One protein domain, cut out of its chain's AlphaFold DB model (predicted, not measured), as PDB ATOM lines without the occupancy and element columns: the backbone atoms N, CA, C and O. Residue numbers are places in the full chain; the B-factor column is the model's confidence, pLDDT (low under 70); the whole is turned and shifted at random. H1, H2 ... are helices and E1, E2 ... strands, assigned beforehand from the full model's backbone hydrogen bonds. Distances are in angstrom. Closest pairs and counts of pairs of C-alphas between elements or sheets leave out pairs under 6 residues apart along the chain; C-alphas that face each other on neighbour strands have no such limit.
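What this domain is: This is residues 3 to 63 of the 110 residues of the protein "Hypothetical protein" of Rotaria magnacalcarata (UniProt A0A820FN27). With little regular structure, this is a long thin loop: strands E1 and E2 make a two-stranded ribbon at one end, and two unnamed stretches run out to the small helix H1 at the other. After E2, residues 53 to 63 fold back along it. The 61 printed residues hold E1, H1 and E2 in that order, with an antiparallel sheet E1 - E2; the class is mixed, with 22 residues in named elements. The whole is extended, radius of gyration of the C-alphas 18.8 A, a rod spanning 59 by 19 by 18 A.

Where its parts are: E1, residues 3 to 9, begins at C-alpha 3 (10.435, -19.370, -12.163) and is 19.3 A long. H1 is residues 26 to 31, 8.8 A. E2, residues 44 to 52, is 26.2 A and ends at C-alpha 52 (5.798, -26.891, -13.915).

How they stand to each other: E1 and E2 are antiparallel neighbours at 153 degrees; N 6 and O 47 are within hydrogen-bond range at 2.8 A. Residues 47 to 48 of E2 pair antiparallel with 60 to 61, and 51 to 52 with 55 to 56. In H1 every O i to N i+4 pair is within range.

The domain as a whole: The farthest C-alphas, of Tyr 27 and Trp 53, are 59.6 A apart. The printed part has no cut. Both links are long, 16 and 12 residues. Residues 10 to 21, 33 to 43 and 63 have pLDDT under 70.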
ATOM      1  N   SER A   3       9.472 -19.980 -11.245       86.31
ATOM      2  CA  SER A   3      10.435 -19.370 -12.163       86.31
ATOM      3  C   SER A   3      11.576 -18.740 -11.389       86.31
ATOM      4  O   SER A   3      11.374 -18.286 -10.262       86.31
ATOM      5  N   ASP A   4      12.751 -18.709 -12.005       86.25
ATOM      6  CA  ASP A   4      13.921 -18.041 -11.446       86.25
ATOM      7  C   ASP A   4      14.851 -17.549 -12.560       86.25
ATOM      8  O   ASP A   4      14.890 -18.106 -13.666       86.25
ATOM      9  N   GLU A   5      15.632 -16.525 -12.238       88.81
ATOM     10  CA  GLU A   5      16.657 -15.945 -13.087       88.81
ATOM     11  C   GLU A   5      18.034 -16.405 -12.618       88.81
ATOM     12  O   GLU A   5      18.432 -16.239 -11.464       88.81
ATOM     13  N   LYS A   6      18.840 -16.905 -13.552       89.12
ATOM     14  CA  LYS A   6      20.229 -17.257 -13.282       89.12
ATOM     15  C   LYS A   6      21.178 -16.487 -14.170       89.12
ATOM     16  O   LYS A   6      21.019 -16.431 -15.384       89.12
ATOM     17  N   ILE A   7      22.226 -15.946 -13.560       85.75
ATOM     18  CA  ILE A   7      23.372 -15.424 -14.294       85.75
ATOM     19  C   ILE A   7      24.335 -16.581 -14.575       85.75
ATOM     20  O   ILE A   7      24.881 -17.196 -13.657       85.75
ATOM     21  N   LEU A   8      24.534 -16.874 -15.856       83.12
ATOM     22  CA  LEU A   8      25.531 -17.796 -16.376       83.12
ATOM     23  C   LEU A   8      26.776 -17.002 -16.757       83.12
ATOM     24  O   LEU A   8      26.812 -16.336 -17.792       83.12
ATOM     25  N   THR A   9      27.795 -17.063 -15.906       75.56
ATOM     26  CA  THR A   9      29.084 -16.408 -16.139       75.56
ATOM     27  C   THR A   9      30.058 -17.387 -16.786       75.56
ATOM     28  O   THR A   9      30.354 -18.443 -16.224       75.56
ATOM     29  N   ARG A  10      30.602 -17.037 -17.955       67.44
ATOM     30  CA  ARG A  10      31.728 -17.756 -18.553       67.44
ATOM     31  C   ARG A  10      32.936 -17.569 -17.643       67.44
ATOM     32  O   ARG A  10      33.414 -16.452 -17.462       67.44
ATOM     33  N   ASN A  11      33.451 -18.660 -17.085       59.34
ATOM     34  CA  ASN A  11      34.703 -18.615 -16.342       59.34
ATOM     35  C   ASN A  11      35.830 -18.159 -17.291       59.34
ATOM     36  O   ASN A  11      36.070 -18.787 -18.325       59.34
ATOM     37  N   GLY A  12      36.504 -17.057 -16.945       53.88
ATOM     38  CA  GLY A  12      37.567 -16.447 -17.751       53.88
ATOM     39  C   GLY A  12      38.751 -17.377 -18.036       53.88
ATOM     40  O   GLY A  12      39.460 -17.165 -19.014       53.88
ATOM     41  N   TYR A  13      38.917 -18.452 -17.258       49.22
ATOM     42  CA  TYR A  13      39.925 -19.484 -17.519       49.22
ATOM     43  C   TYR A  13      39.687 -20.286 -18.808       49.22
ATOM     44  O   TYR A  13      40.644 -20.805 -19.376       49.22
ATOM     45  N   PHE A  14      38.442 -20.397 -19.289       46.03
ATOM     46  CA  PHE A  14      38.088 -21.294 -20.401       46.03
ATOM     47  C   PHE A  14      38.059 -20.635 -21.781       46.03
ATOM     48  O   PHE A  14      37.791 -21.317 -22.767       46.03
ATOM     49  N   ASN A  15      38.380 -19.345 -21.892       50.03
ATOM     50  CA  ASN A  15      38.730 -18.789 -23.196       50.03
ATOM     51  C   ASN A  15      39.826 -17.715 -23.087       50.03
ATOM     52  O   ASN A  15      39.529 -16.519 -23.119       50.03
ATOM     53  N   PRO A  16      41.089 -18.148 -22.951       51.25
ATOM     54  CA  PRO A  16      42.256 -17.281 -23.042       51.25
ATOM     55  C   PRO A  16      42.699 -17.026 -24.495       51.25
ATOM     56  O   PRO A  16      43.766 -16.453 -24.698       51.25
ATOM     57  N   LYS A  17      41.961 -17.502 -25.509       55.62
ATOM     58  CA  LYS A  17      42.402 -17.428 -26.905       55.62
ATOM     59  C   LYS A  17      41.678 -16.314 -27.652       55.62
ATOM     60  O   LYS A  17      40.455 -16.231 -27.627       55.62
ATOM     61  N   ASN A  18      42.477 -15.486 -28.319       56.97
ATOM     62  CA  ASN A  18      42.013 -14.600 -29.381       56.97
ATOM     63  C   ASN A  18      41.409 -15.438 -30.518       56.97
ATOM     64  O   ASN A  18      41.695 -16.639 -30.622       56.97
ATOM     65  N   ASP A  19      40.626 -14.800 -31.382       62.41
ATOM     66  CA  ASP A  19      40.175 -15.421 -32.624       62.41
ATOM     67  C   ASP A  19      41.362 -15.993 -33.406       62.41
ATOM     68  O   ASP A  19      42.445 -15.402 -33.473       62.41
ATOM     69  N   VAL A  20      41.173 -17.193 -33.956       66.00
ATOM     70  CA  VAL A  20      42.210 -17.901 -34.709       66.00
ATOM     71  C   VAL A  20      41.943 -17.691 -36.192       66.00
ATOM     72  O   VAL A  20      40.949 -18.186 -36.717       66.00
ATOM     73  N   VAL A  21      42.849 -16.988 -36.866       66.69
ATOM     74  CA  VAL A  21      42.846 -16.862 -38.327       66.69
ATOM     75  C   VAL A  21      43.676 -18.002 -38.911       66.69
ATOM     76  O   VAL A  21      44.787 -18.270 -38.449       66.69
ATOM     77  N   TRP A  22      43.134 -18.699 -39.908       71.06
ATOM     78  CA  TRP A  22      43.865 -19.736 -40.633       71.06
ATOM     79  C   TRP A  22      44.667 -19.085 -41.763       71.06
ATOM     80  O   TRP A  22      44.083 -18.432 -42.626       71.06
ATOM     81  N   ALA A  23      45.993 -19.223 -41.732       81.44
ATOM     82  CA  ALA A  23      46.901 -18.622 -42.704       81.44
ATOM     83  C   ALA A  23      48.181 -19.459 -42.851       81.44
ATOM     84  O   ALA A  23      48.661 -20.035 -41.872       81.44
ATOM     85  N   ASP A  24      48.746 -19.478 -44.060       86.44
ATOM     86  CA  ASP A  24      49.946 -20.259 -44.396       86.44
ATOM     87  C   ASP A  24      51.246 -19.613 -43.884       86.44
ATOM     88  O   ASP A  24      52.265 -20.285 -43.710       86.44
ATOM     89  N   SER A  25      51.220 -18.311 -43.583       81.69
ATOM     90  CA  SER A  25      52.338 -17.603 -42.964       81.69
ATOM     91  C   SER A  25      51.882 -16.484 -42.023       81.69
ATOM     92  O   SER A  25      50.748 -16.007 -42.062       81.69
ATOM     93  N   ARG A  26      52.798 -16.022 -41.160       74.44
ATOM     94  CA  ARG A  26      52.545 -14.889 -40.249       74.44
ATOM     95  C   ARG A  26      52.325 -13.571 -40.995       74.44
ATOM     96  O   ARG A  26      51.646 -12.691 -40.478       74.44
ATOM     97  N   TYR A  27      52.923 -13.430 -42.177       81.75
ATOM     98  CA  TYR A  27      52.708 -12.275 -43.040       81.75
ATOM     99  C   TYR A  27      51.270 -12.278 -43.573       81.75
ATOM    100  O   TYR A  27      50.557 -11.293 -43.392       81.75
ATOM    101  N   ASP A  28      50.810 -13.427 -44.075       82.12
ATOM    102  CA  ASP A  28      49.445 -13.599 -44.589       82.12
ATOM    103  C   ASP A  28      48.392 -13.432 -43.485       82.12
ATOM    104  O   ASP A  28      47.353 -12.819 -43.702       82.12
ATOM    105  N   ALA A  29      48.683 -13.901 -42.265       77.75
ATOM    106  CA  ALA A  29      47.817 -13.692 -41.103       77.75
ATOM    107  C   ALA A  29      47.644 -12.201 -40.752       77.75
ATOM    108  O   ALA A  29      46.559 -11.773 -40.359       77.75
ATOM    109  N   ASN A  30      48.708 -11.404 -40.891       78.00
ATOM    110  CA  ASN A  30      48.660  -9.972 -40.608       78.00
ATOM    111  C   ASN A  30      47.906  -9.191 -41.696       78.00
ATOM    112  O   ASN A  30      47.170  -8.269 -41.360       78.00
ATOM    113  N   GLU A  31      48.059  -9.569 -42.968       79.44
ATOM    114  CA  GLU A  31      47.309  -8.992 -44.098       79.44
ATOM    115  C   GLU A  31      45.815  -9.365 -44.056       79.44
ATOM    116  O   GLU A  31      44.962  -8.543 -44.381       79.44
ATOM    117  N   ALA A  32      45.474 -10.580 -43.608       70.56
ATOM    118  CA  ALA A  32      44.099 -11.088 -43.585       70.56
ATOM    119  C   ALA A  32      43.203 -10.501 -42.472       70.56
ATOM    120  O   ALA A  32      41.993 -10.729 -42.485       70.56
ATOM    121  N   GLY A  33      43.760  -9.758 -41.511       65.12
ATOM    122  CA  GLY A  33      42.975  -9.191 -40.404       65.12
ATOM    123  C   GLY A  33      43.786  -8.574 -39.264       65.12
ATOM    124  O   GLY A  33      43.262  -7.742 -38.526       65.12
ATOM    125  N   GLY A  34      45.077  -8.906 -39.149       67.31
ATOM    126  CA  GLY A  34      45.975  -8.286 -38.173       67.31
ATOM    127  C   GLY A  34      45.706  -8.706 -36.723       67.31
ATOM    128  O   GLY A  34      45.191  -9.785 -36.437       67.31
ATOM    129  N   TYR A  35      46.112  -7.857 -35.772       58.91
ATOM    130  CA  TYR A  35      45.829  -8.069 -34.350       58.91
ATOM    131  C   TYR A  35      44.344  -7.828 -34.066       58.91
ATOM    132  O   TYR A  35      43.878  -6.691 -34.112       58.91
ATOM    133  N   HIS A  36      43.620  -8.887 -33.711       56.81
ATOM    134  CA  HIS A  36      42.250  -8.784 -33.220       56.81
ATOM    135  C   HIS A  36      42.247  -8.412 -31.731       56.81
ATOM    136  O   HIS A  36      42.971  -9.010 -30.927       56.81
ATOM    137  N   GLU A  37      41.439  -7.418 -31.357       52.62
ATOM    138  CA  GLU A  37      41.169  -7.127 -29.950       52.62
ATOM    139  C   GLU A  37      40.510  -8.345 -29.298       52.62
ATOM    140  O   GLU A  37      39.679  -9.020 -29.902       52.62
ATOM    141  N   THR A  38      40.862  -8.640 -28.046       54.22
ATOM    142  CA  THR A  38      40.152  -9.673 -27.294       54.22
ATOM    143  C   THR A  38      38.694  -9.250 -27.155       54.22
ATOM    144  O   THR A  38      38.409  -8.265 -26.468       54.22
ATOM    145  N   GLU A  39      37.767  -9.987 -27.772       51.38
ATOM    146  CA  GLU A  39      36.344  -9.710 -27.621       51.38
ATOM    147  C   GLU A  39      35.956  -9.839 -26.142       51.38
ATOM    148  O   GLU A  39      35.810 -10.931 -25.577       51.38
ATOM    149  N   LYS A  40      35.772  -8.689 -25.489       51.97
ATOM    150  CA  LYS A  40      35.122  -8.587 -24.184       51.97
ATOM    151  C   LYS A  40      33.619  -8.750 -24.388       51.97
ATOM    152  O   LYS A  40      32.850  -7.806 -24.224       51.97
ATOM    153  N   PHE A  41      33.191  -9.954 -24.756       51.12
ATOM    154  CA  PHE A  41      31.783 -10.334 -24.664       51.12
ATOM    155  C   PHE A  41      31.275 -10.095 -23.238       51.12
ATOM    156  O   PHE A  41      32.079 -10.154 -22.297       51.12
ATOM    157  N   PRO A  42      29.963  -9.870 -23.026       53.12
ATOM    158  CA  PRO A  42      29.427  -9.904 -21.679       53.12
ATOM    159  C   PRO A  42      29.814 -11.253 -21.070       53.12
ATOM    160  O   PRO A  42      29.372 -12.311 -21.509       53.12
ATOM    161  N   VAL A  43      30.688 -11.208 -20.061       68.12
ATOM    162  CA  VAL A  43      31.232 -12.394 -19.378       68.12
ATOM    163  C   VAL A  43      30.098 -13.190 -18.720       68.12
ATOM    164  O   VAL A  43      30.299 -14.318 -18.298       68.12
ATOM    165  N   SER A  44      28.894 -12.614 -18.651       72.38
ATOM    166  CA  SER A  44      27.708 -13.167 -18.024       72.38
ATOM    167  C   SER A  44      26.450 -12.950 -18.864       72.38
ATOM    168  O   SER A  44      26.222 -11.851 -19.364       72.38
ATOM    169  N   LEU A  45      25.607 -13.976 -18.953       79.25
ATOM    170  CA  LEU A  45      24.272 -13.926 -19.548       79.25
ATOM    171  C   LEU A  45      23.240 -14.257 -18.476       79.25
ATOM    172  O   LEU A  45      23.404 -15.237 -17.758       79.25
ATOM    173  N   MET A  46      22.171 -13.473 -18.371       83.19
ATOM    174  CA  MET A  46      21.030 -13.856 -17.546       83.19
ATOM    175  C   MET A  46      20.106 -14.756 -18.368       83.19
ATOM    176  O   MET A  46      19.821 -14.461 -19.530       83.19
ATOM    177  N   VAL A  47      19.635 -15.836 -17.763       86.94
ATOM    178  CA  VAL A  47      18.614 -16.728 -18.306       86.94
ATOM    179  C   VAL A  47      17.466 -16.816 -17.308       86.94
ATOM    180  O   VAL A  47      17.724 -16.917 -16.113       86.94
ATOM    181  N   THR A  48      16.221 -16.771 -17.771       87.69
ATOM    182  CA  THR A  48      15.056 -17.157 -16.959       87.69
ATOM    183  C   THR A  48      14.507 -18.483 -17.464       87.69
ATOM    184  O   THR A  48      14.549 -18.775 -18.666       87.69
ATOM    185  N   LEU A  49      14.040 -19.311 -16.538       87.88
ATOM    186  CA  LEU A  49      13.407 -20.587 -16.835       87.88
ATOM    187  C   LEU A  49      12.255 -20.815 -15.857       87.88
ATOM    188  O   LEU A  49      12.380 -20.587 -14.655       87.88
ATOM    189  N   GLY A  50      11.133 -21.293 -16.383       86.69
ATOM    190  CA  GLY A  50       9.980 -21.738 -15.621       86.69
ATOM    191  C   GLY A  50       9.921 -23.261 -15.525       86.69
ATOM    192  O   GLY A  50      10.226 -23.980 -16.473       86.69
ATOM    193  N   ALA A  51       9.478 -23.771 -14.383       86.56
ATOM    194  CA  ALA A  51       9.212 -25.182 -14.153       86.56
ATOM    195  C   ALA A  51       7.761 -25.395 -13.708       86.56
ATOM    196  O   ALA A  51       7.198 -24.673 -12.871       86.56
ATOM    197  N   THR A  52       7.141 -26.428 -14.264       83.81
ATOM    198  CA  THR A  52       5.798 -26.891 -13.915       83.81
ATOM    199  C   THR A  52       5.815 -28.398 -13.681       83.81
ATOM    200  O   THR A  52       6.793 -29.075 -13.984       83.81
ATOM    201  N   TRP A  53       4.706 -28.945 -13.181       80.62
ATOM    202  CA  TRP A  53       4.545 -30.396 -13.054       80.62
ATOM    203  C   TRP A  53       4.613 -31.137 -14.407       80.62
ATOM    204  O   TRP A  53       4.925 -32.321 -14.427       80.62
ATOM    205  N   ASN A  54       4.365 -30.434 -15.521       80.62
ATOM    206  CA  ASN A  54       4.416 -30.961 -16.889       80.62
ATOM    207  C   ASN A  54       5.799 -30.852 -17.547       80.62
ATOM    208  O   ASN A  54       5.965 -31.299 -18.679       80.62
ATOM    209  N   GLY A  55       6.778 -30.240 -16.877       83.06
ATOM    210  CA  GLY A  55       8.113 -30.015 -17.426       83.06
ATOM    211  C   GLY A  55       8.552 -28.555 -17.380       83.06
ATOM    212  O   GLY A  55       7.974 -27.724 -16.668       83.06
ATOM    213  N   LEU A  56       9.620 -28.270 -18.125       83.81
ATOM    214  CA  LEU A  56      10.313 -26.982 -18.153       83.81
ATOM    215  C   LEU A  56       9.813 -26.108 -19.309       83.81
ATOM    216  O   LEU A  56       9.436 -26.621 -20.363       83.81
ATOM    217  N   THR A  57       9.842 -24.790 -19.124       81.12
ATOM    218  CA  THR A  57       9.697 -23.829 -20.219       81.12
ATOM    219  C   THR A  57      10.970 -23.794 -21.056       81.12
ATOM    220  O   THR A  57      12.041 -24.212 -20.609       81.12
ATOM    221  N   GLU A  58      10.879 -23.228 -22.255       81.19
ATOM    222  CA  GLU A  58      12.085 -22.859 -22.990       81.19
ATOM    223  C   GLU A  58      12.884 -21.816 -22.184       81.19
ATOM    224  O   GLU A  58      12.285 -20.909 -21.589       81.19
ATOM    225  N   PRO A  59      14.220 -21.963 -22.093       83.19
ATOM    226  CA  PRO A  59      15.065 -20.988 -21.422       83.19
ATOM    227  C   PRO A  59      15.080 -19.686 -22.219       83.19
ATOM    228  O   PRO A  59      15.329 -19.686 -23.426       83.19
ATOM    229  N   TYR A  60      14.879 -18.565 -21.535       78.69
ATOM    230  CA  TYR A  60      14.912 -17.250 -22.159       78.69
ATOM    231  C   TYR A  60      16.176 -16.491 -21.759       78.69
ATOM    232  O   TYR A  60      16.394 -16.206 -20.584       78.69
ATOM    233  N   PHE A  61      17.010 -16.146 -22.744       81.00
ATOM    234  CA  PHE A  61      18.280 -15.449 -22.534       81.00
ATOM    235  C   PHE A  61      18.114 -13.933 -22.701       81.00
ATOM    236  O   PHE A  61      17.799 -13.442 -23.789       81.00
ATOM    237  N   PHE A  62      18.408 -13.162 -21.652       70.06
ATOM    238  CA  PHE A  62      18.370 -11.696 -21.672       70.06
ATOM    239  C   PHE A  62      19.613 -11.126 -22.379       70.06
ATOM    240  O   PHE A  62      20.496 -10.540 -21.758       70.06
ATOM    241  N   CYS A  63      19.704 -11.326 -23.695       53.12
ATOM    242  CA  CYS A  63      20.769 -10.771 -24.544       53.12
ATOM    243  C   CYS A  63      20.223  -9.948 -25.728       53.12
ATOM    244  O   CYS A  63      20.949  -9.167 -26.340       53.12
TER     245      CYS A  63